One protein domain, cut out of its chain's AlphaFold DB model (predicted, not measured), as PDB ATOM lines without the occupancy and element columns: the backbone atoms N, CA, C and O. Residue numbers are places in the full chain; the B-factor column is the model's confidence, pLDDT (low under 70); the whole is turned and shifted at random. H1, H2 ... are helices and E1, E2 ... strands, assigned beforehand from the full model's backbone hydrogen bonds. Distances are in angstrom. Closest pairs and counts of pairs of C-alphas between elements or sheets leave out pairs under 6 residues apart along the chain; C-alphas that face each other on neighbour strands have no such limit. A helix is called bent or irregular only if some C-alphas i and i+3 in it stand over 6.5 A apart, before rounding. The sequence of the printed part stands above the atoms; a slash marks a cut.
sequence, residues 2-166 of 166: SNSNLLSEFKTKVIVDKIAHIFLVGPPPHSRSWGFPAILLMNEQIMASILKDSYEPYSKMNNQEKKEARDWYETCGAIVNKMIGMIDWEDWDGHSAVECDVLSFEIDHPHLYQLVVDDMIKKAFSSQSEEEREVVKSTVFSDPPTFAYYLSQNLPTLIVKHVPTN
ATOM      1  N   SER A   2      50.598  11.897  52.642       42.19
ATOM      2  CA  SER A   2      51.634  12.602  51.864       42.19
ATOM      3  C   SER A   2      52.898  11.814  51.457       42.19
ATOM      4  O   SER A   2      53.777  11.590  52.283       42.19
ATOM      5  N   ASN A   3      53.039  11.509  50.160       49.12
ATOM      6  CA  ASN A   3      54.315  11.097  49.551       49.12
ATOM      7  C   ASN A   3      55.181  12.296  49.102       49.12
ATOM      8  O   ASN A   3      56.296  12.101  48.620       49.12
ATOM      9  N   SER A   4      54.724  13.546  49.290       61.78
ATOM     10  CA  SER A   4      55.501  14.736  48.897       61.78
ATOM     11  C   SER A   4      56.800  14.894  49.696       61.78
ATOM     12  O   SER A   4      57.652  15.698  49.324       61.78
ATOM     13  N   ASN A   5      56.957  14.139  50.789       88.94
ATOM     14  CA  ASN A   5      58.157  14.162  51.614       88.94
ATOM     15  C   ASN A   5      59.354  13.519  50.896       88.94
ATOM     16  O   ASN A   5      60.433  14.095  50.904       88.94
ATOM     17  N   LEU A   6      59.163  12.395  50.189       95.38
ATOM     18  CA  LEU A   6      60.268  11.682  49.528       95.38
ATOM     19  C   LEU A   6      60.905  12.517  48.413       95.38
ATOM     20  O   LEU A   6      62.127  12.584  48.307       95.38
ATOM     21  N   LEU A   7      60.086  13.171  47.578       95.62
ATOM     22  CA  LEU A   7      60.582  14.030  46.500       95.62
ATOM     23  C   LEU A   7      61.338  15.240  47.056       95.62
ATOM     24  O   LEU A   7      62.426  15.547  46.574       95.62
ATOM     25  N   SER A   8      60.797  15.902  48.081       95.75
ATOM     26  CA  SER A   8      61.487  17.012  48.747       95.75
ATOM     27  C   SER A   8      62.783  16.567  49.425       95.75
ATOM     28  O   SER A   8      63.797  17.252  49.301       95.75
ATOM     29  N   GLU A   9      62.785  15.407  50.084       96.56
ATOM     30  CA  GLU A   9      63.968  14.831  50.722       96.56
ATOM     31  C   GLU A   9      65.062  14.520  49.692       96.56
ATOM     32  O   GLU A   9      66.208  14.925  49.873       96.56
ATOM     33  N   PHE A  10      64.709  13.878  48.573       96.62
ATOM     34  CA  PHE A  10      65.630  13.627  47.464       96.62
ATOM     35  C   PHE A  10      66.264  14.918  46.946       96.62
ATOM     36  O   PHE A  10      67.488  15.014  46.870       96.62
ATOM     37  N   LYS A  11      65.439  15.924  46.626       96.00
ATOM     38  CA  LYS A  11      65.911  17.217  46.109       96.00
ATOM     39  C   LYS A  11      66.872  17.890  47.083       96.00
ATOM     40  O   LYS A  11      67.932  18.357  46.674       96.00
ATOM     41  N   THR A  12      66.523  17.878  48.368       96.62
ATOM     42  CA  THR A  12      67.343  18.444  49.444       96.62
ATOM     43  C   THR A  12      68.688  17.730  49.536       96.62
ATOM     44  O   THR A  12      69.721  18.387  49.473       96.62
ATOM     45  N   LYS A  13      68.697  16.393  49.593       96.75
ATOM     46  CA  LYS A  13      69.935  15.601  49.662       96.75
ATOM     47  C   LYS A  13      70.840  15.816  48.442       96.75
ATOM     48  O   LYS A  13      72.050  15.912  48.603       96.75
ATOM     49  N   VAL A  14      70.271  15.938  47.237       95.19
ATOM     50  CA  VAL A  14      71.040  16.242  46.014       95.19
ATOM     51  C   VAL A  14      71.659  17.641  46.065       95.19
ATOM     52  O   VAL A  14      72.826  17.790  45.711       95.19
ATOM     53  N   ILE A  15      70.903  18.661  46.493       96.06
ATOM     54  CA  ILE A  15      71.422  20.031  46.647       96.06
ATOM     55  C   ILE A  15      72.558  20.051  47.674       96.06
ATOM     56  O   ILE A  15      73.624  20.593  47.390       96.06
ATOM     57  N   VAL A  16      72.344  19.423  48.834       96.75
ATOM     58  CA  VAL A  16      73.325  19.351  49.923       96.75
ATOM     59  C   VAL A  16      74.618  18.689  49.453       96.75
ATOM     60  O   VAL A  16      75.675  19.295  49.592       96.75
ATOM     61  N   ASP A  17      74.548  17.509  48.819       94.19
ATOM     62  CA  ASP A  17      75.740  16.797  48.329       94.19
ATOM     63  C   ASP A  17      76.530  17.631  47.309       94.19
ATOM     64  O   ASP A  17      77.760  17.665  47.373       94.19
ATOM     65  N   LYS A  18      75.838  18.343  46.404       92.62
ATOM     66  CA  LYS A  18      76.467  19.196  45.384       92.62
ATOM     67  C   LYS A  18      77.153  20.418  45.987       92.62
ATOM     68  O   LYS A  18      78.321  20.647  45.685       92.62
ATOM     69  N   ILE A  19      76.471  21.176  46.848       94.75
ATOM     70  CA  ILE A  19      77.068  22.364  47.478       94.75
ATOM     71  C   ILE A  19      78.215  21.950  48.409       94.75
ATOM     72  O   ILE A  19      79.295  22.533  48.340       94.75
ATOM     73  N   ALA A  20      78.032  20.901  49.219       93.50
ATOM     74  CA  ALA A  20      79.098  20.385  50.075       93.50
ATOM     75  C   ALA A  20      80.315  19.940  49.249       93.50
ATOM     76  O   ALA A  20      81.450  20.199  49.635       93.50
ATOM     77  N   HIS A  21      80.105  19.315  48.085       91.12
ATOM     78  CA  HIS A  21      81.202  18.970  47.182       91.12
ATOM     79  C   HIS A  21      81.946  20.207  46.660       91.12
ATOM     80  O   HIS A  21      83.175  20.202  46.682       91.12
ATOM     81  N   ILE A  22      81.233  21.268  46.261       90.94
ATOM     82  CA  ILE A  22      81.845  22.539  45.837       90.94
ATOM     83  C   ILE A  22      82.707  23.125  46.962       90.94
ATOM     84  O   ILE A  22      83.840  23.522  46.711       90.94
ATOM     85  N   PHE A  23      82.217  23.127  48.204       90.38
ATOM     86  CA  PHE A  23      82.971  23.644  49.353       90.38
ATOM     87  C   PHE A  23      84.146  22.749  49.783       90.38
ATOM     88  O   PHE A  23      85.068  23.232  50.432       90.38
ATOM     89  N   LEU A  24      84.159  21.464  49.417       88.44
ATOM     90  CA  LEU A  24      85.269  20.550  49.730       88.44
ATOM     91  C   LEU A  24      86.349  20.501  48.654       88.44
ATOM     92  O   LEU A  24      87.531  20.414  48.971       88.44
ATOM     93  N   VAL A  25      85.933  20.441  47.393       84.81
ATOM     94  CA  VAL A  25      86.802  20.081  46.262       84.81
ATOM     95  C   VAL A  25      87.006  21.261  45.316       84.81
ATOM     96  O   VAL A  25      87.999  21.300  44.592       84.81
ATOM     97  N   GLY A  26      86.119  22.254  45.360       76.94
ATOM     98  CA  GLY A  26      86.147  23.401  44.468       76.94
ATOM     99  C   GLY A  26      85.399  23.181  43.145       76.94
ATOM    100  O   GLY A  26      84.793  22.130  42.927       76.94
ATOM    101  N   PRO A  27      85.393  24.216  42.281       74.94
ATOM    102  CA  PRO A  27      84.636  24.269  41.026       74.94
ATOM    103  C   PRO A  27      85.145  23.231  39.997       74.94
ATOM    104  O   PRO A  27      86.219  22.650  40.177       74.94
ATOM    105  N   PRO A  28      84.386  22.953  38.918       81.00
ATOM    106  CA  PRO A  28      83.669  23.938  38.100       81.00
ATOM    107  C   PRO A  28      82.234  24.293  38.541       81.00
ATOM    108  O   PRO A  28      81.614  23.514  39.267       81.00
ATOM    109  N   PRO A  29      81.678  25.432  38.065       84.56
ATOM    110  CA  PRO A  29      80.248  25.709  38.176       84.56
ATOM    111  C   PRO A  29      79.428  24.647  37.440       84.56
ATOM    112  O   PRO A  29      79.918  23.960  36.539       84.56
ATOM    113  N   HIS A  30      78.156  24.513  37.804       89.50
ATOM    114  CA  HIS A  30      77.278  23.561  37.139       89.50
ATOM    115  C   HIS A  30      76.698  24.117  35.834       89.50
ATOM    116  O   HIS A  30      76.536  25.322  35.664       89.50
ATOM    117  N   SER A  31      76.352  23.224  34.908       88.19
ATOM    118  CA  SER A  31      75.603  23.578  33.701       88.19
ATOM    119  C   SER A  31      74.155  23.948  34.021       88.19
ATOM    120  O   SER A  31      73.550  23.394  34.948       88.19
ATOM    121  N   ARG A  32      73.584  24.842  33.202       87.62
ATOM    122  CA  ARG A  32      72.148  25.161  33.212       87.62
ATOM    123  C   ARG A  32      71.271  23.933  33.020       87.62
ATOM    124  O   ARG A  32      70.180  23.853  33.585       87.62
ATOM    125  N   SER A  33      71.743  23.003  32.194       83.31
ATOM    126  CA  SER A  33      71.063  21.755  31.904       83.31
ATOM    127  C   SER A  33      72.070  20.620  31.834       83.31
ATOM    128  O   SER A  33      72.800  20.461  30.859       83.31
ATOM    129  N   TRP A  34      72.062  19.780  32.864       71.12
ATOM    130  CA  TRP A  34      72.743  18.498  32.816       71.12
ATOM    131  C   TRP A  34      71.671  17.422  32.872       71.12
ATOM    132  O   TRP A  34      71.163  17.106  33.943       71.12
ATOM    133  N   GLY A  35      71.300  16.876  31.711       75.69
ATOM    134  CA  GLY A  35      70.259  15.848  31.623       75.69
ATOM    135  C   GLY A  35      70.497  14.697  32.606       75.69
ATOM    136  O   GLY A  35      71.644  14.324  32.874       75.69
ATOM    137  N   PHE A  36      69.425  14.112  33.146       83.44
ATOM    138  CA  PHE A  36      69.557  12.961  34.037       83.44
ATOM    139  C   PHE A  36      70.254  11.821  33.271       83.44
ATOM    140  O   PHE A  36      69.712  11.370  32.256       83.44
ATOM    141  N   PRO A  37      71.441  11.340  33.693       82.06
ATOM    142  CA  PRO A  37      72.203  10.432  32.849       82.06
ATOM    143  C   PRO A  37      71.431   9.123  32.647       82.06
ATOM    144  O   PRO A  37      71.223   8.355  33.586       82.06
ATOM    145  N   ALA A  38      71.010   8.855  31.407       85.62
ATOM    146  CA  ALA A  38      70.167   7.701  31.081       85.62
ATOM    147  C   ALA A  38      70.815   6.364  31.484       85.62
ATOM    148  O   ALA A  38      70.114   5.416  31.828       85.62
ATOM    149  N   ILE A  39      72.152   6.312  31.526       84.88
ATOM    150  CA  ILE A  39      72.916   5.151  31.995       84.88
ATOM    151  C   ILE A  39      72.581   4.755  33.441       84.88
ATOM    152  O   ILE A  39      72.607   3.569  33.763       84.88
ATOM    153  N   LEU A  40      72.192   5.709  34.299       87.06
ATOM    154  CA  LEU A  40      71.770   5.407  35.669       87.06
ATOM    155  C   LEU A  40      70.491   4.566  35.672       87.06
ATOM    156  O   LEU A  40      70.328   3.707  36.526       87.06
ATOM    157  N   LEU A  41      69.596   4.763  34.696       88.25
ATOM    158  CA  LEU A  41      68.340   4.012  34.591       88.25
ATOM    159  C   LEU A  41      68.550   2.543  34.219       88.25
ATOM    160  O   LEU A  41      67.655   1.728  34.424       88.25
ATOM    161  N   MET A  42      69.712   2.207  33.664       89.94
ATOM    162  CA  MET A  42      70.025   0.856  33.205       89.94
ATOM    163  C   MET A  42      70.609  -0.022  34.314       89.94
ATOM    164  O   MET A  42      70.650  -1.241  34.162       89.94
ATOM    165  N   ASN A  43      71.089   0.576  35.408       92.00
ATOM    166  CA  ASN A  43      71.767  -0.149  36.471       92.00
ATOM    167  C   ASN A  43      71.523   0.511  37.834       92.00
ATOM    168  O   ASN A  43      72.063   1.573  38.143       92.00
ATOM    169  N   GLU A  44      70.750  -0.180  38.669       90.38
ATOM    170  CA  GLU A  44      70.391   0.269  40.012       90.38
ATOM    171  C   GLU A  44      71.612   0.471  40.923       90.38
ATOM    172  O   GLU A  44      71.649   1.425  41.692       90.38
ATOM    173  N   GLN A  45      72.647  -0.366  40.800       92.81
ATOM    174  CA  GLN A  45      73.873  -0.227  41.593       92.81
ATOM    175  C   GLN A  45      74.651   1.034  41.205       92.81
ATOM    176  O   GLN A  45      75.145   1.743  42.080       92.81
ATOM    177  N   ILE A  46      74.726   1.350  39.906       91.75
ATOM    178  CA  ILE A  46      75.343   2.600  39.438       91.75
ATOM    179  C   ILE A  46      74.522   3.791  39.931       91.75
ATOM    180  O   ILE A  46      75.087   4.752  40.451       91.75
ATOM    181  N   MET A  47      73.193   3.722  39.828       92.75
ATOM    182  CA  MET A  47      72.319   4.773  40.340       92.75
ATOM    183  C   MET A  47      72.522   5.000  41.841       92.75
ATOM    184  O   MET A  47      72.691   6.145  42.253       92.75
ATOM    185  N   ALA A  48      72.571   3.934  42.641       93.88
ATOM    186  CA  ALA A  48      72.831   4.016  44.073       93.88
ATOM    187  C   ALA A  48      74.216   4.604  44.377       93.88
ATOM    188  O   ALA A  48      74.347   5.441  45.266       93.88
ATOM    189  N   SER A  49      75.239   4.236  43.602       91.12
ATOM    190  CA  SER A  49      76.592   4.774  43.763       91.12
ATOM    191  C   SER A  49      76.691   6.268  43.434       91.12
ATOM    192  O   SER A  49      77.478   6.970  44.067       91.12
ATOM    193  N   ILE A  50      75.939   6.751  42.440       89.50
ATOM    194  CA  ILE A  50      75.969   8.158  42.011       89.50
ATOM    195  C   ILE A  50      75.075   9.028  42.894       89.50
ATOM    196  O   ILE A  50      75.485  10.113  43.295       89.50
ATOM    197  N   LEU A  51      73.869   8.555  43.222       91.31
ATOM    198  CA  LEU A  51      72.918   9.287  44.062       91.31
ATOM    199  C   LEU A  51      73.254   9.197  45.560       91.31
ATOM    200  O   LEU A  51      72.806  10.055  46.323       91.31
ATOM    201  N   LYS A  52      74.042   8.203  45.991       91.81
ATOM    202  CA  LYS A  52      74.470   8.004  47.388       91.81
ATOM    203  C   LYS A  52      73.278   8.079  48.352       91.81
ATOM    204  O   LYS A  52      72.270   7.413  48.132       91.81
ATOM    205  N   ASP A  53      73.339   8.927  49.375       92.88
ATOM    206  CA  ASP A  53      72.296   9.088  50.394       92.88
ATOM    207  C   ASP A  53      70.947   9.557  49.811       92.88
ATOM    208  O   ASP A  53      69.891   9.303  50.400       92.88
ATOM    209  N   SER A  54      70.945  10.200  48.631       94.81
ATOM    210  CA  SER A  54      69.712  10.568  47.915       94.81
ATOM    211  C   SER A  54      69.060   9.382  47.191       94.81
ATOM    212  O   SER A  54      67.880   9.445  46.841       94.81
ATOM    213  N   TYR A  55      69.768   8.260  47.021       95.88
ATOM    214  CA  TYR A  55      69.202   7.052  46.425       95.88
ATOM    215  C   TYR A  55      68.058   6.476  47.261       95.88
ATOM    216  O   TYR A  55      67.056   6.025  46.712       95.88
ATOM    217  N   GLU A  56      68.178   6.508  48.588       95.62
ATOM    218  CA  GLU A  56      67.190   5.921  49.491       95.62
ATOM    219  C   GLU A  56      65.775   6.505  49.286       95.62
ATOM    220  O   GLU A  56      64.870   5.717  48.979       95.62
ATOM    221  N   PRO A  57      65.544   7.836  49.347       96.75
ATOM    222  CA  PRO A  57      64.227   8.387  49.037       96.75
ATOM    223  C   PRO A  57      63.834   8.155  47.573       96.75
ATOM    224  O   PRO A  57      62.677   7.830  47.314       96.75
ATOM    225  N   TYR A  58      64.773   8.235  46.619       95.44
ATOM    226  CA  TYR A  58      64.486   7.983  45.200       95.44
ATOM    227  C   TYR A  58      63.962   6.561  44.951       95.44
ATOM    228  O   TYR A  58      62.985   6.372  44.231       95.44
ATOM    229  N   SER A  59      64.569   5.545  45.562       95.19
ATOM    230  CA  SER A  59      64.190   4.138  45.386       95.19
ATOM    231  C   SER A  59      62.735   3.868  45.794       95.19
ATOM    232  O   SER A  59      62.036   3.113  45.108       95.19
ATOM    233  N   LYS A  60      62.265   4.566  46.838       95.94
ATOM    234  CA  LYS A  60      60.931   4.450  47.447       95.94
ATOM    235  C   LYS A  60      59.837   5.227  46.708       95.94
ATOM    236  O   LYS A  60      58.658   5.002  46.971       95.94
ATOM    237  N   MET A  61      60.208   6.117  45.789       96.31
ATOM    238  CA  MET A  61      59.260   6.876  44.974       96.31
ATOM    239  C   MET A  61      58.502   5.987  43.982       96.31
ATOM    240  O   MET A  61      59.041   5.023  43.422       96.31
ATOM    241  N   ASN A  62      57.260   6.370  43.689       94.81
ATOM    242  CA  ASN A  62      56.503   5.798  42.579       94.81
ATOM    243  C   ASN A  62      57.033   6.297  41.214       94.81
ATOM    244  O   ASN A  62      57.889   7.177  41.132       94.81
ATOM    245  N   ASN A  63      56.529   5.736  40.111       94.31
ATOM    246  CA  ASN A  63      57.024   6.068  38.766       94.31
ATOM    247  C   ASN A  63      56.841   7.545  38.381       94.31
ATOM    248  O   ASN A  63      57.682   8.083  37.658       94.31
ATOM    249  N   GLN A  64      55.767   8.184  38.851       95.31
ATOM    250  CA  GLN A  64      55.491   9.594  38.586       95.31
ATOM    251  C   GLN A  64      56.473  10.489  39.354       95.31
ATOM    252  O   GLN A  64      57.121  11.338  38.755       95.31
ATOM    253  N   GLU A  65      56.678  10.228  40.643       95.19
ATOM    254  CA  GLU A  65      57.654  10.937  41.482       95.19
ATOM    255  C   GLU A  65      59.086  10.754  40.970       95.19
ATOM    256  O   GLU A  65      59.839  11.718  40.886       95.19
ATOM    257  N   LYS A  66      59.461   9.538  40.548       94.88
ATOM    258  CA  LYS A  66      60.768   9.287  39.922       94.88
ATOM    259  C   LYS A  66      60.935  10.085  38.636       94.88
ATOM    260  O   LYS A  66      62.039  10.526  38.342       94.88
ATOM    261  N   LYS A  67      59.867  10.259  37.849       94.69
ATOM    262  CA  LYS A  67      59.900  11.113  36.658       94.69
ATOM    263  C   LYS A  67      60.124  12.571  37.048       94.69
ATOM    264  O   LYS A  67      61.079  13.164  36.572       94.69
ATOM    265  N   GLU A  68      59.339  13.096  37.982       95.25
ATOM    266  CA  GLU A  68      59.491  14.469  38.480       95.25
ATOM    267  C   GLU A  68      60.869  14.731  39.103       95.25
ATOM    268  O   GLU A  68      61.431  15.810  38.936       95.25
ATOM    269  N   ALA A  69      61.435  13.746  39.802       94.75
ATOM    270  CA  ALA A  69      62.779  13.810  40.360       94.75
ATOM    271  C   ALA A  69      63.840  13.941  39.262       94.75
ATOM    272  O   ALA A  69      64.747  14.760  39.400       94.75
ATOM    273  N   ARG A  70      63.717  13.173  38.172       93.56
ATOM    274  CA  ARG A  70      64.632  13.237  37.022       93.56
ATOM    275  C   ARG A  70      64.494  14.542  36.260       93.56
ATOM    276  O   ARG A  70      65.509  15.190  36.050       93.56
ATOM    277  N   ASP A  71      63.267  14.939  35.932       93.50
ATOM    278  CA  ASP A  71      62.975  16.187  35.217       93.50
ATOM    279  C   ASP A  71      63.523  17.391  36.009       93.50
ATOM    280  O   ASP A  71      64.150  18.292  35.460       93.50
ATOM    281  N   TRP A  72      63.367  17.382  37.338       94.25
ATOM    282  CA  TRP A  72      63.977  18.392  38.203       94.25
ATOM    283  C   TRP A  72      65.511  18.319  38.215       94.25
ATOM    284  O   TRP A  72      66.168  19.361  38.158       94.25
ATOM    285  N   TYR A  73      66.087  17.112  38.275       92.25
ATOM    286  CA  TYR A  73      67.539  16.904  38.310       92.25
ATOM    287  C   TYR A  73      68.234  17.536  37.098       92.25
ATOM    288  O   TYR A  73      69.349  18.030  37.243       92.25
ATOM    289  N   GLU A  74      67.564  17.613  35.944       90.25
ATOM    290  CA  GLU A  74      68.114  18.252  34.740       90.25
ATOM    291  C   GLU A  74      68.501  19.718  34.953       90.25
ATOM    292  O   GLU A  74      69.431  20.210  34.323       90.25
ATOM    293  N   THR A  75      67.811  20.406  35.864       90.31
ATOM    294  CA  THR A  75      67.980  21.846  36.134       90.31
ATOM    295  C   THR A  75      68.629  22.132  37.485       90.31
ATOM    296  O   THR A  75      68.877  23.288  37.828       90.31
ATOM    297  N   CYS A  76      68.932  21.095  38.277       92.00
ATOM    298  CA  CYS A  76      69.435  21.285  39.638       92.00
ATOM    299  C   CYS A  76      70.795  21.998  39.678       92.00
ATOM    300  O   CYS A  76      71.078  22.683  40.655       92.00
ATOM    301  N   GLY A  77      71.598  21.892  38.613       91.69
ATOM    302  CA  GLY A  77      72.860  22.621  38.469       91.69
ATOM    303  C   GLY A  77      72.671  24.138  38.533       91.69
ATOM    304  O   GLY A  77      73.253  24.783  39.400       91.69
ATOM    305  N   ALA A  78      71.779  24.680  37.698       91.88
ATOM    306  CA  ALA A  78      71.417  26.100  37.706       91.88
ATOM    307  C   ALA A  78      70.874  26.559  39.069       91.88
ATOM    308  O   ALA A  78      71.183  27.650  39.546       91.88
ATOM    309  N   ILE A  79      70.054  25.715  39.710       94.25
ATOM    310  CA  ILE A  79      69.498  26.000  41.040       94.25
ATOM    311  C   ILE A  79      70.628  26.128  42.063       94.25
ATOM    312  O   ILE A  79      70.640  27.096  42.820       94.25
ATOM    313  N   VAL A  80      71.578  25.188  42.063       94.75
ATOM    314  CA  VAL A  80      72.742  25.217  42.955       94.75
ATOM    315  C   VAL A  80      73.568  26.473  42.710       94.75
ATOM    316  O   VAL A  80      73.770  27.215  43.663       94.75
ATOM    317  N   ASN A  81      73.964  26.763  41.464       93.56
ATOM    318  CA  ASN A  81      74.763  27.954  41.152       93.56
ATOM    319  C   ASN A  81      74.101  29.226  41.687       93.56
ATOM    320  O   ASN A  81      74.739  30.017  42.377       93.56
ATOM    321  N   LYS A  82      72.793  29.379  41.442       94.31
ATOM    322  CA  LYS A  82      72.016  30.520  41.928       94.31
ATOM    323  C   LYS A  82      72.009  30.618  43.456       94.31
ATOM    324  O   LYS A  82      72.158  31.720  43.972       94.31
ATOM    325  N   MET A  83      71.828  29.500  44.165       95.06
ATOM    326  CA  MET A  83      71.781  29.474  45.636       95.06
ATOM    327  C   MET A  83      73.080  29.965  46.277       95.06
ATOM    328  O   MET A  83      73.027  30.589  47.329       95.06
ATOM    329  N   ILE A  84      74.228  29.699  45.650       93.19
ATOM    330  CA  ILE A  84      75.550  30.079  46.172       93.19
ATOM    331  C   ILE A  84      76.212  31.207  45.371       93.19
ATOM    332  O   ILE A  84      77.424  31.398  45.456       93.19
ATOM    333  N   GLY A  85      75.434  31.961  44.588       91.12
ATOM    334  CA  GLY A  85      75.901  33.159  43.885       91.12
ATOM    335  C   GLY A  85      76.957  32.920  42.797       91.12
ATOM    336  O   GLY A  85      77.716  33.842  42.494       91.12
ATOM    337  N   MET A  86      77.016  31.712  42.231       91.56
ATOM    338  CA  MET A  86      77.916  31.342  41.135       91.56
ATOM    339  C   MET A  86      77.293  31.630  39.766       91.56
ATOM    340  O   MET A  86      76.073  31.607  39.592       91.56
ATOM    341  N   ILE A  87      78.156  31.858  38.776       91.06
ATOM    342  CA  ILE A  87      77.776  31.869  37.357       91.06
ATOM    343  C   ILE A  87      77.500  30.448  36.852       91.06
ATOM    344  O   ILE A  87      77.978  29.473  37.432       91.06
ATOM    345  N   ASP A  88      76.766  30.327  35.747       92.12
ATOM    346  CA  ASP A  88      76.580  29.041  35.077       92.12
ATOM    347  C   ASP A  88      77.833  28.617  34.302       92.12
ATOM    348  O   ASP A  88      78.588  29.459  33.813       92.12
ATOM    349  N   TRP A  89      78.032  27.304  34.141       90.25
ATOM    350  CA  TRP A  89      79.129  26.740  33.342       90.25
ATOM    351  C   TRP A  89      79.188  27.340  31.935       90.25
ATOM    352  O   TRP A  89      80.264  27.640  31.435       90.25
ATOM    353  N   GLU A  90      78.032  27.523  31.298       92.38
ATOM    354  CA  GLU A  90      77.932  28.069  29.945       92.38
ATOM    355  C   GLU A  90      78.410  29.522  29.835       92.38
ATOM    356  O   GLU A  90      78.787  29.946  28.744       92.38
ATOM    357  N   ASP A  91      78.393  30.269  30.940       91.50
ATOM    358  CA  ASP A  91      78.863  31.654  30.995       91.50
ATOM    359  C   ASP A  91      80.304  31.755  31.525       91.50
ATOM    360  O   ASP A  91      80.893  32.837  31.518       91.50
ATOM    361  N   TRP A  92      80.879  30.644  31.996       90.19
ATOM    362  CA  TRP A  92      82.239  30.591  32.515       90.19
ATOM    363  C   TRP A  92      83.254  30.412  31.384       90.19
ATOM    364  O   TRP A  92      83.129  29.533  30.533       90.19
ATOM    365  N   ASP A  93      84.305  31.226  31.392       85.69
ATOM    366  CA  ASP A  93      85.356  31.220  30.367       85.69
ATOM    367  C   ASP A  93      86.354  30.049  30.493       85.69
ATOM    368  O   ASP A  93      87.271  29.929  29.681       85.69
ATOM    369  N   GLY A  94      86.198  29.193  31.510       82.50
ATOM    370  CA  GLY A  94      87.049  28.027  31.757       82.50
ATOM    371  C   GLY A  94      88.416  28.334  32.376       82.50
ATOM    372  O   GLY A  94      89.188  27.407  32.640       82.50
ATOM    373  N   HIS A  95      88.741  29.609  32.594       80.62
ATOM    374  CA  HIS A  95      90.077  30.055  32.999       80.62
ATOM    375  C   HIS A  95      90.059  31.020  34.183       80.62
ATOM    376  O   HIS A  95      91.035  31.095  34.931       80.62
ATOM    377  N   SER A  96      88.959  31.741  34.368       81.19
ATOM    378  CA  SER A  96      88.750  32.655  35.476       81.19
ATOM    379  C   SER A  96      88.417  31.897  36.752       81.19
ATOM    380  O   SER A  96      87.811  30.825  36.731       81.19
ATOM    381  N   ALA A  97      88.779  32.479  37.891       84.06
ATOM    382  CA  ALA A  97      88.255  32.003  39.157       84.06
ATOM    383  C   ALA A  97      86.733  32.207  39.201       84.06
ATOM    384  O   ALA A  97      86.190  33.140  38.606       84.06
ATOM    385  N   VAL A  98      86.049  31.308  39.894       85.12
ATOM    386  CA  VAL A  98      84.595  31.316  40.011       85.12
ATOM    387  C   VAL A  98      84.219  32.008  41.304       85.12
ATOM    388  O   VAL A  98      84.715  31.649  42.367       85.12
ATOM    389  N   GLU A  99      83.338  32.995  41.224       87.44
ATOM    390  CA  GLU A  99      82.824  33.657  42.417       87.44
ATOM    391  C   GLU A  99      81.753  32.803  43.102       87.44
ATOM    392  O   GLU A  99      80.876  32.276  42.424       87.44
ATOM    393  N   CYS A 100      81.771  32.723  44.431       88.25
ATOM    394  CA  CYS A 100      80.653  32.217  45.227       88.25
ATOM    395  C   CYS A 100      80.363  33.129  46.423       88.25
ATOM    396  O   CYS A 100      81.256  33.801  46.943       88.25
ATOM    397  N   ASP A 101      79.127  33.109  46.905       90.00
ATOM    398  CA  ASP A 101      78.665  33.926  48.022       90.00
ATOM    399  C   ASP A 101      78.116  33.058  49.160       90.00
ATOM    400  O   ASP A 101      76.932  32.729  49.227       90.00
ATOM    401  N   VAL A 102      79.021  32.657  50.053       89.06
ATOM    402  CA  VAL A 102      78.704  31.792  51.197       89.06
ATOM    403  C   VAL A 102      77.840  32.525  52.223       89.06
ATOM    404  O   VAL A 102      76.961  31.908  52.820       89.06
ATOM    405  N   LEU A 103      78.061  33.830  52.414       90.44
ATOM    406  CA  LEU A 103      77.311  34.613  53.396       90.44
ATOM    407  C   LEU A 103      75.872  34.836  52.938       90.44
ATOM    408  O   LEU A 103      74.953  34.612  53.718       90.44
ATOM    409  N   SER A 104      75.659  35.202  51.671       92.19
ATOM    410  CA  SER A 104      74.297  35.309  51.137       92.19
ATOM    411  C   SER A 104      73.580  33.956  51.160       92.19
ATOM    412  O   SER A 104      72.408  33.900  51.518       92.19
ATOM    413  N   PHE A 105      74.280  32.848  50.873       93.94
ATOM    414  CA  PHE A 105      73.702  31.504  50.990       93.94
ATOM    415  C   PHE A 105      73.261  31.167  52.425       93.94
ATOM    416  O   PHE A 105      72.177  30.617  52.613       93.94
ATOM    417  N   GLU A 106      74.062  31.509  53.437       93.19
ATOM    418  CA  GLU A 106      73.694  31.320  54.847       93.19
ATOM    419  C   GLU A 106      72.452  32.137  55.228       93.19
ATOM    420  O   GLU A 106      71.523  31.591  55.822       93.19
ATOM    421  N   ILE A 107      72.387  33.400  54.800       91.94
ATOM    422  CA  ILE A 107      71.276  34.310  55.105       91.94
ATOM    423  C   ILE A 107      69.978  33.874  54.410       91.94
ATOM    424  O   ILE A 107      68.918  33.816  55.040       91.94
ATOM    425  N   ASP A 108      70.045  33.564  53.113       94.44
ATOM    426  CA  ASP A 108      68.870  33.259  52.292       94.44
ATOM    427  C   ASP A 108      68.379  31.815  52.489       94.44
ATOM    428  O   ASP A 108      67.194  31.505  52.298       94.44
ATOM    429  N   HIS A 109      69.280  30.908  52.878       95.12
ATOM    430  CA  HIS A 109      69.019  29.476  52.988       95.12
ATOM    431  C   HIS A 109      69.600  28.846  54.275       95.12
ATOM    432  O   HIS A 109      70.251  27.799  54.201       95.12
ATOM    433  N   PRO A 110      69.286  29.371  55.477       93.38
ATOM    434  CA  PRO A 110      69.978  29.010  56.723       93.38
ATOM    435  C   PRO A 110      69.872  27.523  57.074       93.38
ATOM    436  O   PRO A 110      70.834  26.901  57.522       93.38
ATOM    437  N   HIS A 111      68.716  26.905  56.818       94.62
ATOM    438  CA  HIS A 111      68.545  25.473  57.057       94.62
ATOM    439  C   HIS A 111      69.355  24.608  56.077       94.62
ATOM    440  O   HIS A 111      69.940  23.607  56.481       94.62
ATOM    441  N   LEU A 112      69.423  24.989  54.794       95.75
ATOM    442  CA  LEU A 112      70.251  24.268  53.822       95.75
ATOM    443  C   LEU A 112      71.735  24.461  54.121       95.75
ATOM    444  O   LEU A 112      72.489  23.501  54.001       95.75
ATOM    445  N   TYR A 113      72.143  25.655  54.551       94.62
ATOM    446  CA  TYR A 113      73.511  25.921  54.984       94.62
ATOM    447  C   TYR A 113      73.937  24.985  56.120       94.62
ATOM    448  O   TYR A 113      74.992  24.359  56.026       94.62
ATOM    449  N   GLN A 114      73.084  24.791  57.135       94.44
ATOM    450  CA  GLN A 114      73.336  23.820  58.207       94.44
ATOM    451  C   GLN A 114      73.565  22.403  57.674       94.44
ATOM    452  O   GLN A 114      74.583  21.788  57.983       94.44
ATOM    453  N   LEU A 115      72.670  21.919  56.809       95.94
ATOM    454  CA  LEU A 115      72.785  20.582  56.219       95.94
ATOM    455  C   LEU A 115      74.042  20.424  55.347       95.94
ATOM    456  O   LEU A 115      74.667  19.366  55.353       95.94
ATOM    457  N   VAL A 116      74.416  21.468  54.603       95.44
ATOM    458  CA  VAL A 116      75.637  21.505  53.785       95.44
ATOM    459  C   VAL A 116      76.881  21.415  54.657       95.44
ATOM    460  O   VAL A 116      77.757  20.603  54.369       95.44
ATOM    461  N   VAL A 117      76.966  22.214  55.723       93.56
ATOM    462  CA  VAL A 117      78.101  22.177  56.654       93.56
ATOM    463  C   VAL A 117      78.175  20.819  57.351       93.56
ATOM    464  O   VAL A 117      79.258  20.243  57.440       93.56
ATOM    465  N   ASP A 118      77.042  20.266  57.783       93.88
ATOM    466  CA  ASP A 118      76.991  18.940  58.398       93.88
ATOM    467  C   ASP A 118      77.556  17.853  57.479       93.88
ATOM    468  O   ASP A 118      78.425  17.072  57.883       93.88
ATOM    469  N   ASP A 119      77.087  17.813  56.230       94.62
ATOM    470  CA  ASP A 119      77.527  16.840  55.232       94.62
ATOM    471  C   ASP A 119      79.002  17.046  54.846       94.62
ATOM    472  O   ASP A 119      79.773  16.086  54.760       94.62
ATOM    473  N   MET A 120      79.430  18.303  54.709       93.12
ATOM    474  CA  MET A 120      80.819  18.680  54.467       93.12
ATOM    475  C   MET A 120      81.745  18.165  55.577       93.12
ATOM    476  O   MET A 120      82.733  17.487  55.288       93.12
ATOM    477  N   ILE A 121      81.428  18.443  56.847       92.56
ATOM    478  CA  ILE A 121      82.250  18.027  57.991       92.56
ATOM    479  C   ILE A 121      82.259  16.505  58.135       92.56
ATOM    480  O   ILE A 121      83.322  15.918  58.351       92.56
ATOM    481  N   LYS A 122      81.115  15.839  57.946       92.06
ATOM    482  CA  LYS A 122      81.033  14.371  57.951       92.06
ATOM    483  C   LYS A 122      81.972  13.745  56.913       92.06
ATOM    484  O   LYS A 122      82.601  12.729  57.204       92.06
ATOM    485  N   LYS A 123      82.084  14.346  55.724       91.31
ATOM    486  CA  LYS A 123      82.961  13.881  54.638       91.31
ATOM    487  C   LYS A 123      84.435  14.207  54.885       91.31
ATOM    488  O   LYS A 123      85.268  13.313  54.762       91.31
ATOM    489  N   ALA A 124      84.764  15.449  55.240       90.19
ATOM    490  CA  ALA A 124      86.147  15.884  55.461       90.19
ATOM    491  C   ALA A 124      86.795  15.222  56.686       90.19
ATOM    492  O   ALA A 124      87.981  14.906  56.672       90.19
ATOM    493  N   PHE A 125      86.007  14.981  57.737       91.81
ATOM    494  CA  PHE A 125      86.466  14.468  59.027       91.81
ATOM    495  C   PHE A 125      85.858  13.092  59.334       91.81
ATOM    496  O   PHE A 125      85.508  12.779  60.475       91.81
ATOM    497  N   SER A 126      85.726  12.241  58.313       92.81
ATOM    498  CA  SER A 126      85.113  10.912  58.451       92.81
ATOM    499  C   SER A 126      85.878   9.985  59.405       92.81
ATOM    500  O   SER A 126      85.291   9.059  59.958       92.81
ATOM    501  N   SER A 127      87.180  10.222  59.602       93.50
ATOM    502  CA  SER A 127      88.031   9.472  60.534       93.50
ATOM    503  C   SER A 127      87.965   9.967  61.980       93.50
ATOM    504  O   SER A 127      88.508   9.298  62.853       93.50
ATOM    505  N   GLN A 128      87.364  11.133  62.227       94.38
ATOM    506  CA  GLN A 128      87.283  11.733  63.560       94.38
ATOM    507  C   GLN A 128      86.064  11.215  64.329       94.38
ATOM    508  O   GLN A 128      85.129  10.648  63.748       94.38
ATOM    509  N   SER A 129      86.071  11.402  65.646       94.88
ATOM    510  CA  SER A 129      84.917  11.118  66.497       94.88
ATOM    511  C   SER A 129      83.764  12.097  66.239       94.88
ATOM    512  O   SER A 129      83.933  13.145  65.613       94.88
ATOM    513  N   GLU A 130      82.566  11.754  66.718       93.50
ATOM    514  CA  GLU A 130      81.413  12.653  66.606       93.50
ATOM    515  C   GLU A 130      81.619  13.945  67.404       93.50
ATOM    516  O   GLU A 130      81.314  15.021  66.908       93.50
ATOM    517  N   GLU A 131      82.216  13.852  68.593       94.06
ATOM    518  CA  GLU A 131      82.518  15.013  69.437       94.06
ATOM    519  C   GLU A 131      83.462  15.997  68.731       94.06
ATOM    520  O   GLU A 131      83.185  17.194  68.678       94.06
ATOM    521  N   GLU A 132      84.534  15.500  68.106       93.06
ATOM    522  CA  GLU A 132      85.464  16.337  67.337       93.06
ATOM    523  C   GLU A 132      84.780  16.996  66.132       93.06
ATOM    524  O   GLU A 132      85.017  18.173  65.856       93.06
ATOM    525  N   ARG A 133      83.893  16.273  65.431       94.06
ATOM    526  CA  ARG A 133      83.108  16.845  64.327       94.06
ATOM    527  C   ARG A 133      82.186  17.964  64.802       94.06
ATOM    528  O   ARG A 133      82.124  18.999  64.142       94.06
ATOM    529  N   GLU A 134      81.509  17.791  65.933       92.81
ATOM    530  CA  GLU A 134      80.622  18.811  66.504       92.81
ATOM    531  C   GLU A 134      81.380  20.080  66.920       92.81
ATOM    532  O   GLU A 134      80.900  21.193  66.687       92.81
ATOM    533  N   VAL A 135      82.611  19.952  67.429       90.19
ATOM    534  CA  VAL A 135      83.471  21.115  67.709       90.19
ATOM    535  C   VAL A 135      83.764  21.901  66.428       90.19
ATOM    536  O   VAL A 135      83.585  23.124  66.397       90.19
ATOM    537  N   VAL A 136      84.155  21.221  65.345       88.75
ATOM    538  CA  VAL A 136      84.437  21.888  64.063       88.75
ATOM    539  C   VAL A 136      83.176  22.545  63.495       88.75
ATOM    540  O   VAL A 136      83.223  23.714  63.109       88.75
ATOM    541  N   LYS A 137      82.034  21.845  63.503       90.56
ATOM    542  CA  LYS A 137      80.744  22.399  63.059       90.56
ATOM    543  C   LYS A 137      80.365  23.657  63.830       90.56
ATOM    544  O   LYS A 137      80.038  24.668  63.217       90.56
ATOM    545  N   SER A 138      80.449  23.619  65.163       88.12
ATOM    546  CA  SER A 138      80.105  24.768  66.008       88.12
ATOM    547  C   SER A 138      80.944  26.001  65.665       88.12
ATOM    548  O   SER A 138      80.412  27.107  65.610       88.12
ATOM    549  N   THR A 139      82.222  25.796  65.328       84.31
ATOM    550  CA  THR A 139      83.128  26.867  64.899       84.31
ATOM    551  C   THR A 139      82.668  27.466  63.569       84.31
ATOM    552  O   THR A 139      82.492  28.680  63.479       84.31
ATOM    553  N   VAL A 140      82.392  26.623  62.566       86.06
ATOM    554  CA  VAL A 140      81.910  27.050  61.238       86.06
ATOM    555  C   VAL A 140      80.577  27.803  61.324       86.06
ATOM    556  O   VAL A 140      80.385  28.792  60.622       86.06
ATOM    557  N   PHE A 141      79.665  27.376  62.202       86.75
ATOM    558  CA  PHE A 141      78.385  28.061  62.410       86.75
ATOM    559  C   PHE A 141      78.509  29.365  63.195       86.75
ATOM    560  O   PHE A 141      77.745  30.292  62.949       86.75
ATOM    561  N   SER A 142      79.448  29.445  64.137       85.50
ATOM    562  CA  SER A 142      79.645  30.649  64.949       85.50
ATOM    563  C   SER A 142      80.337  31.789  64.199       85.50
ATOM    564  O   SER A 142      80.194  32.942  64.597       85.50
ATOM    565  N   ASP A 143      81.066  31.473  63.123       85.19
ATOM    566  CA  ASP A 143      81.825  32.448  62.340       85.19
ATOM    567  C   ASP A 143      81.842  32.110  60.829       85.19
ATOM    568  O   ASP A 143      82.867  31.683  60.277       85.19
ATOM    569  N   PRO A 144      80.704  32.298  60.124       84.38
ATOM    570  CA  PRO A 144      80.628  32.107  58.675       84.38
ATOM    571  C   PRO A 144      81.645  32.938  57.860       84.38
ATOM    572  O   PRO A 144      82.178  32.400  56.885       84.38
ATOM    573  N   PRO A 145      81.991  34.196  58.222       85.69
ATOM    574  CA  PRO A 145      83.056  34.945  57.544       85.69
ATOM    575  C   PRO A 145      84.425  34.263  57.601       85.69
ATOM    576  O   PRO A 145      85.136  34.220  56.593       85.69
ATOM    577  N   THR A 146      84.792  33.682  58.744       82.50
ATOM    578  CA  THR A 146      86.033  32.908  58.865       82.50
ATOM    579  C   THR A 146      85.986  31.638  58.013       82.50
ATOM    580  O   THR A 146      86.974  31.293  57.362       82.50
ATOM    581  N   PHE A 147      84.838  30.959  57.932       85.69
ATOM    582  CA  PHE A 147      84.670  29.822  57.023       85.69
ATOM    583  C   PHE A 147      84.817  30.223  55.544       85.69
ATOM    584  O   PHE A 147      85.562  29.580  54.801       85.69
ATOM    585  N   ALA A 148      84.192  31.329  55.132       86.06
ATOM    586  CA  ALA A 148      84.344  31.911  53.799       86.06
ATOM    587  C   ALA A 148      85.816  32.239  53.477       86.06
ATOM    588  O   ALA A 148      86.309  31.919  52.391       86.06
ATOM    589  N   TYR A 149      86.548  32.805  54.443       84.50
ATOM    590  CA  TYR A 149      87.987  33.030  54.320       84.50
ATOM    591  C   TYR A 149      88.747  31.713  54.107       84.50
ATOM    592  O   TYR A 149      89.521  31.609  53.155       84.50
ATOM    593  N   TYR A 150      88.500  30.679  54.918       84.56
ATOM    594  CA  TYR A 150      89.169  29.383  54.760       84.56
ATOM    595  C   TYR A 150      88.919  28.740  53.396       84.56
ATOM    596  O   TYR A 150      89.866  28.221  52.798       84.56
ATOM    597  N   LEU A 151      87.690  28.808  52.878       85.25
ATOM    598  CA  LEU A 151      87.379  28.331  51.531       85.25
ATOM    599  C   LEU A 151      88.228  29.057  50.478       85.25
ATOM    600  O   LEU A 151      88.865  28.397  49.662       85.25
ATOM    601  N   SER A 152      88.330  30.388  50.553       83.94
ATOM    602  CA  SER A 152      89.133  31.182  49.605       83.94
ATOM    603  C   SER A 152      90.630  30.840  49.619       83.94
ATOM    604  O   SER A 152      91.294  30.913  48.588       83.94
ATOM    605  N   GLN A 153      91.174  30.447  50.777       84.25
ATOM    606  CA  GLN A 153      92.594  30.106  50.915       84.25
ATOM    607  C   GLN A 153      92.916  28.694  50.413       84.25
ATOM    608  O   GLN A 153      94.028  28.445  49.951       84.25
ATOM    609  N   ASN A 154      91.964  27.763  50.520       82.81
ATOM    610  CA  ASN A 154      92.187  26.349  50.202       82.81
ATOM    611  C   ASN A 154      91.652  25.947  48.818       82.81
ATOM    612  O   ASN A 154      92.074  24.923  48.282       82.81
ATOM    613  N   LEU A 155      90.774  26.758  48.220       83.56
ATOM    614  CA  LEU A 155      90.211  26.557  46.885       83.56
ATOM    615  C   LEU A 155      90.594  27.747  45.984       83.56
ATOM    616  O   LEU A 155      89.779  28.638  45.770       83.56
ATOM    617  N   PRO A 156      91.820  27.789  45.426       72.31
ATOM    618  CA  PRO A 156      92.353  28.973  44.738       72.31
ATOM    619  C   PRO A 156      91.593  29.363  43.459       72.31
ATOM    620  O   PRO A 156      91.739  30.474  42.959       72.31
ATOM    621  N   THR A 157      90.784  28.455  42.913       76.69
ATOM    622  CA  THR A 157      89.889  28.710  41.776       76.69
ATOM    623  C   THR A 157      88.529  29.272  42.197       76.69
ATOM    624  O   THR A 157      87.699  29.528  41.331       76.69
ATOM    625  N   LEU A 158      88.279  29.437  43.499       82.12
ATOM    626  CA  LEU A 158      87.043  29.952  44.073       82.12
ATOM    627  C   LEU A 158      87.309  31.318  44.724       82.12
ATOM    628  O   LEU A 158      88.016  31.421  45.725       82.12
ATOM    629  N   ILE A 159      86.723  32.378  44.174       82.69
ATOM    630  CA  ILE A 159      86.678  33.689  44.826       82.69
ATOM    631  C   ILE A 159      85.454  33.699  45.733       82.69
ATOM    632  O   ILE A 159      84.319  33.690  45.263       82.69
ATOM    633  N   VAL A 160      85.666  33.751  47.043       81.19
ATOM    634  CA  VAL A 160      84.555  33.884  47.986       81.19
ATOM    635  C   VAL A 160      84.260  35.369  48.195       81.19
ATOM    636  O   VAL A 160      85.149  36.152  48.528       81.19
ATOM    637  N   LYS A 161      83.011  35.780  47.963       82.62
ATOM    638  CA  LYS A 161      82.554  37.150  48.219       82.62
ATOM    639  C   LYS A 161      82.519  37.433  49.717       82.62
ATOM    640  O   LYS A 161      82.389  36.526  50.533       82.62
ATOM    641  N   HIS A 162      82.622  38.715  50.066       73.44
ATOM    642  CA  HIS A 162      82.509  39.203  51.444       73.44
ATOM    643  C   HIS A 162      83.535  38.619  52.433       73.44
ATOM    644  O   HIS A 162      83.312  38.637  53.642       73.44
ATOM    645  N   VAL A 163      84.682  38.151  51.931       68.19
ATOM    646  CA  VAL A 163      85.811  37.767  52.781       68.19
ATOM    647  C   VAL A 163      86.353  39.022  53.482       68.19
ATOM    648  O   VAL A 163      86.632  40.012  52.798       68.19
ATOM    649  N   PRO A 164      86.505  39.019  54.821       57.09
ATOM    650  CA  PRO A 164      87.091  40.143  55.539       57.09
ATOM    651  C   PRO A 164      88.483  40.464  54.982       57.09
ATOM    652  O   PRO A 164      89.360  39.601  54.945       57.09
ATOM    653  N   THR A 165      88.698  41.702  54.535       53.53
ATOM    654  CA  THR A 165      90.046  42.194  54.234       53.53
ATOM    655  C   THR A 165      90.720  42.549  55.552       53.53
ATOM    656  O   THR A 165      90.234  43.442  56.250       53.53
ATOM    657  N   ASN A 166      91.798  41.837  55.891       49.09
ATOM    658  CA  ASN A 166      92.690  42.209  56.994       49.09
ATOM    659  C   ASN A 166      93.299  43.599  56.783       49.09
ATOM    660  O   ASN A 166      93.645  43.915  55.619       49.09
TER     661      ASN A 166
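What this domain is: This is residues 2 to 166 of the 166 residues of the protein "Predicted protein" of Naegleria gruberi (UniProt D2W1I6). One long helix, H1, runs through the middle, with H3 and H4 packed on its early residues and H5 and H7 farther along it. H8 folds back on H7 as a helical hairpin, while H6, H9 and a tiny sheet, E1 and E2, cluster toward the other end of the domain from H2, H3 and H4. The printed part has 165 residues, mostly helix in its named elements, in the order H1 H2 H3 H4 H5 E1 H6 H7 H8 H9 E2; the sheet is parallel. It is compact, with a radius of gyration of the C-alphas of 16.6 A and spans of 54 by 42 by 28 A.

Where its parts are: Look first for the strands E1, residues 98 to 100, and E2, residues 158 to 160; E2 ends at C-alpha 160, (84.555, 33.884, 47.986). Then find C-alpha 4 at (55.501, 14.736, 48.897), from which H1, residues 4 to 25, runs 31.9 A to C-alpha 25 at (86.802, 20.081, 46.262). Next come H2, residues 38 to 42, H3, residues 44 to 60, H4, residues 63 to 73, 15.1 A long, and H5, residues 76 to 83. H3 is irregular, with C-alphas 50 and 53 9.2 A apart and a kink of 129 degrees near residue 53. After E1 read H6, residues 102 to 108, H7, residues 110 to 124, 20.9 A, H8, residues 130 to 142, 18.2 A, and H9, residues 144 to 154, 15.4 A.

How they stand to each other: Start at the sheet: E1 and E2 are parallel, with N 100 and O 159 within hydrogen-bond range at 2.8 A. They make a strand-helix-strand unit, two parallel strands with H6, H7, H8 and H9 between them along the chain. The closest C-alphas of H9 and E2, Ser 152 and Val 160, are 5.6 A apart. H6 touches H9, closest at C-alphas 102 and 148, 6.2 A. H1 is the hub. It touches H7 at a steep tilt of 56 degrees, closest at C-alphas 16 and 116, 5.0 A. With residues 6 to 14 alone it touches H3, closest at C-alphas 10 and 54, 5.1 A. With residues 7 to 11 alone it touches H4, closest at C-alphas 7 and 69, 6.5 A. With residues 15 to 19 alone it touches H5, closest at C-alphas 15 and 80, 6.5 A. H7 and H8 form a hairpin, closest at C-alphas 121 and 133, 6.5 A. H2 and H3 touch only at the corner, and only just, with 3 pairs of C-alphas within 8 A, the closest being 40 and 47, 4.7 A. Every O i to N i+4 pair is within hydrogen-bond range in H1 and H4 to H9; H3 has 7 of 13, and H2 has 0 of 1 but 2 of 2 O i to N i+3 pairs.

The domain as a whole: The C-alphas farthest apart, Asn 63 and Asn 166, are 53.9 A apart. The printed part has no cut. The links H1 to H2 and H5 to E1 are long. Look for pLDDT under 70 at residues 2 to 4 and 163 to 166.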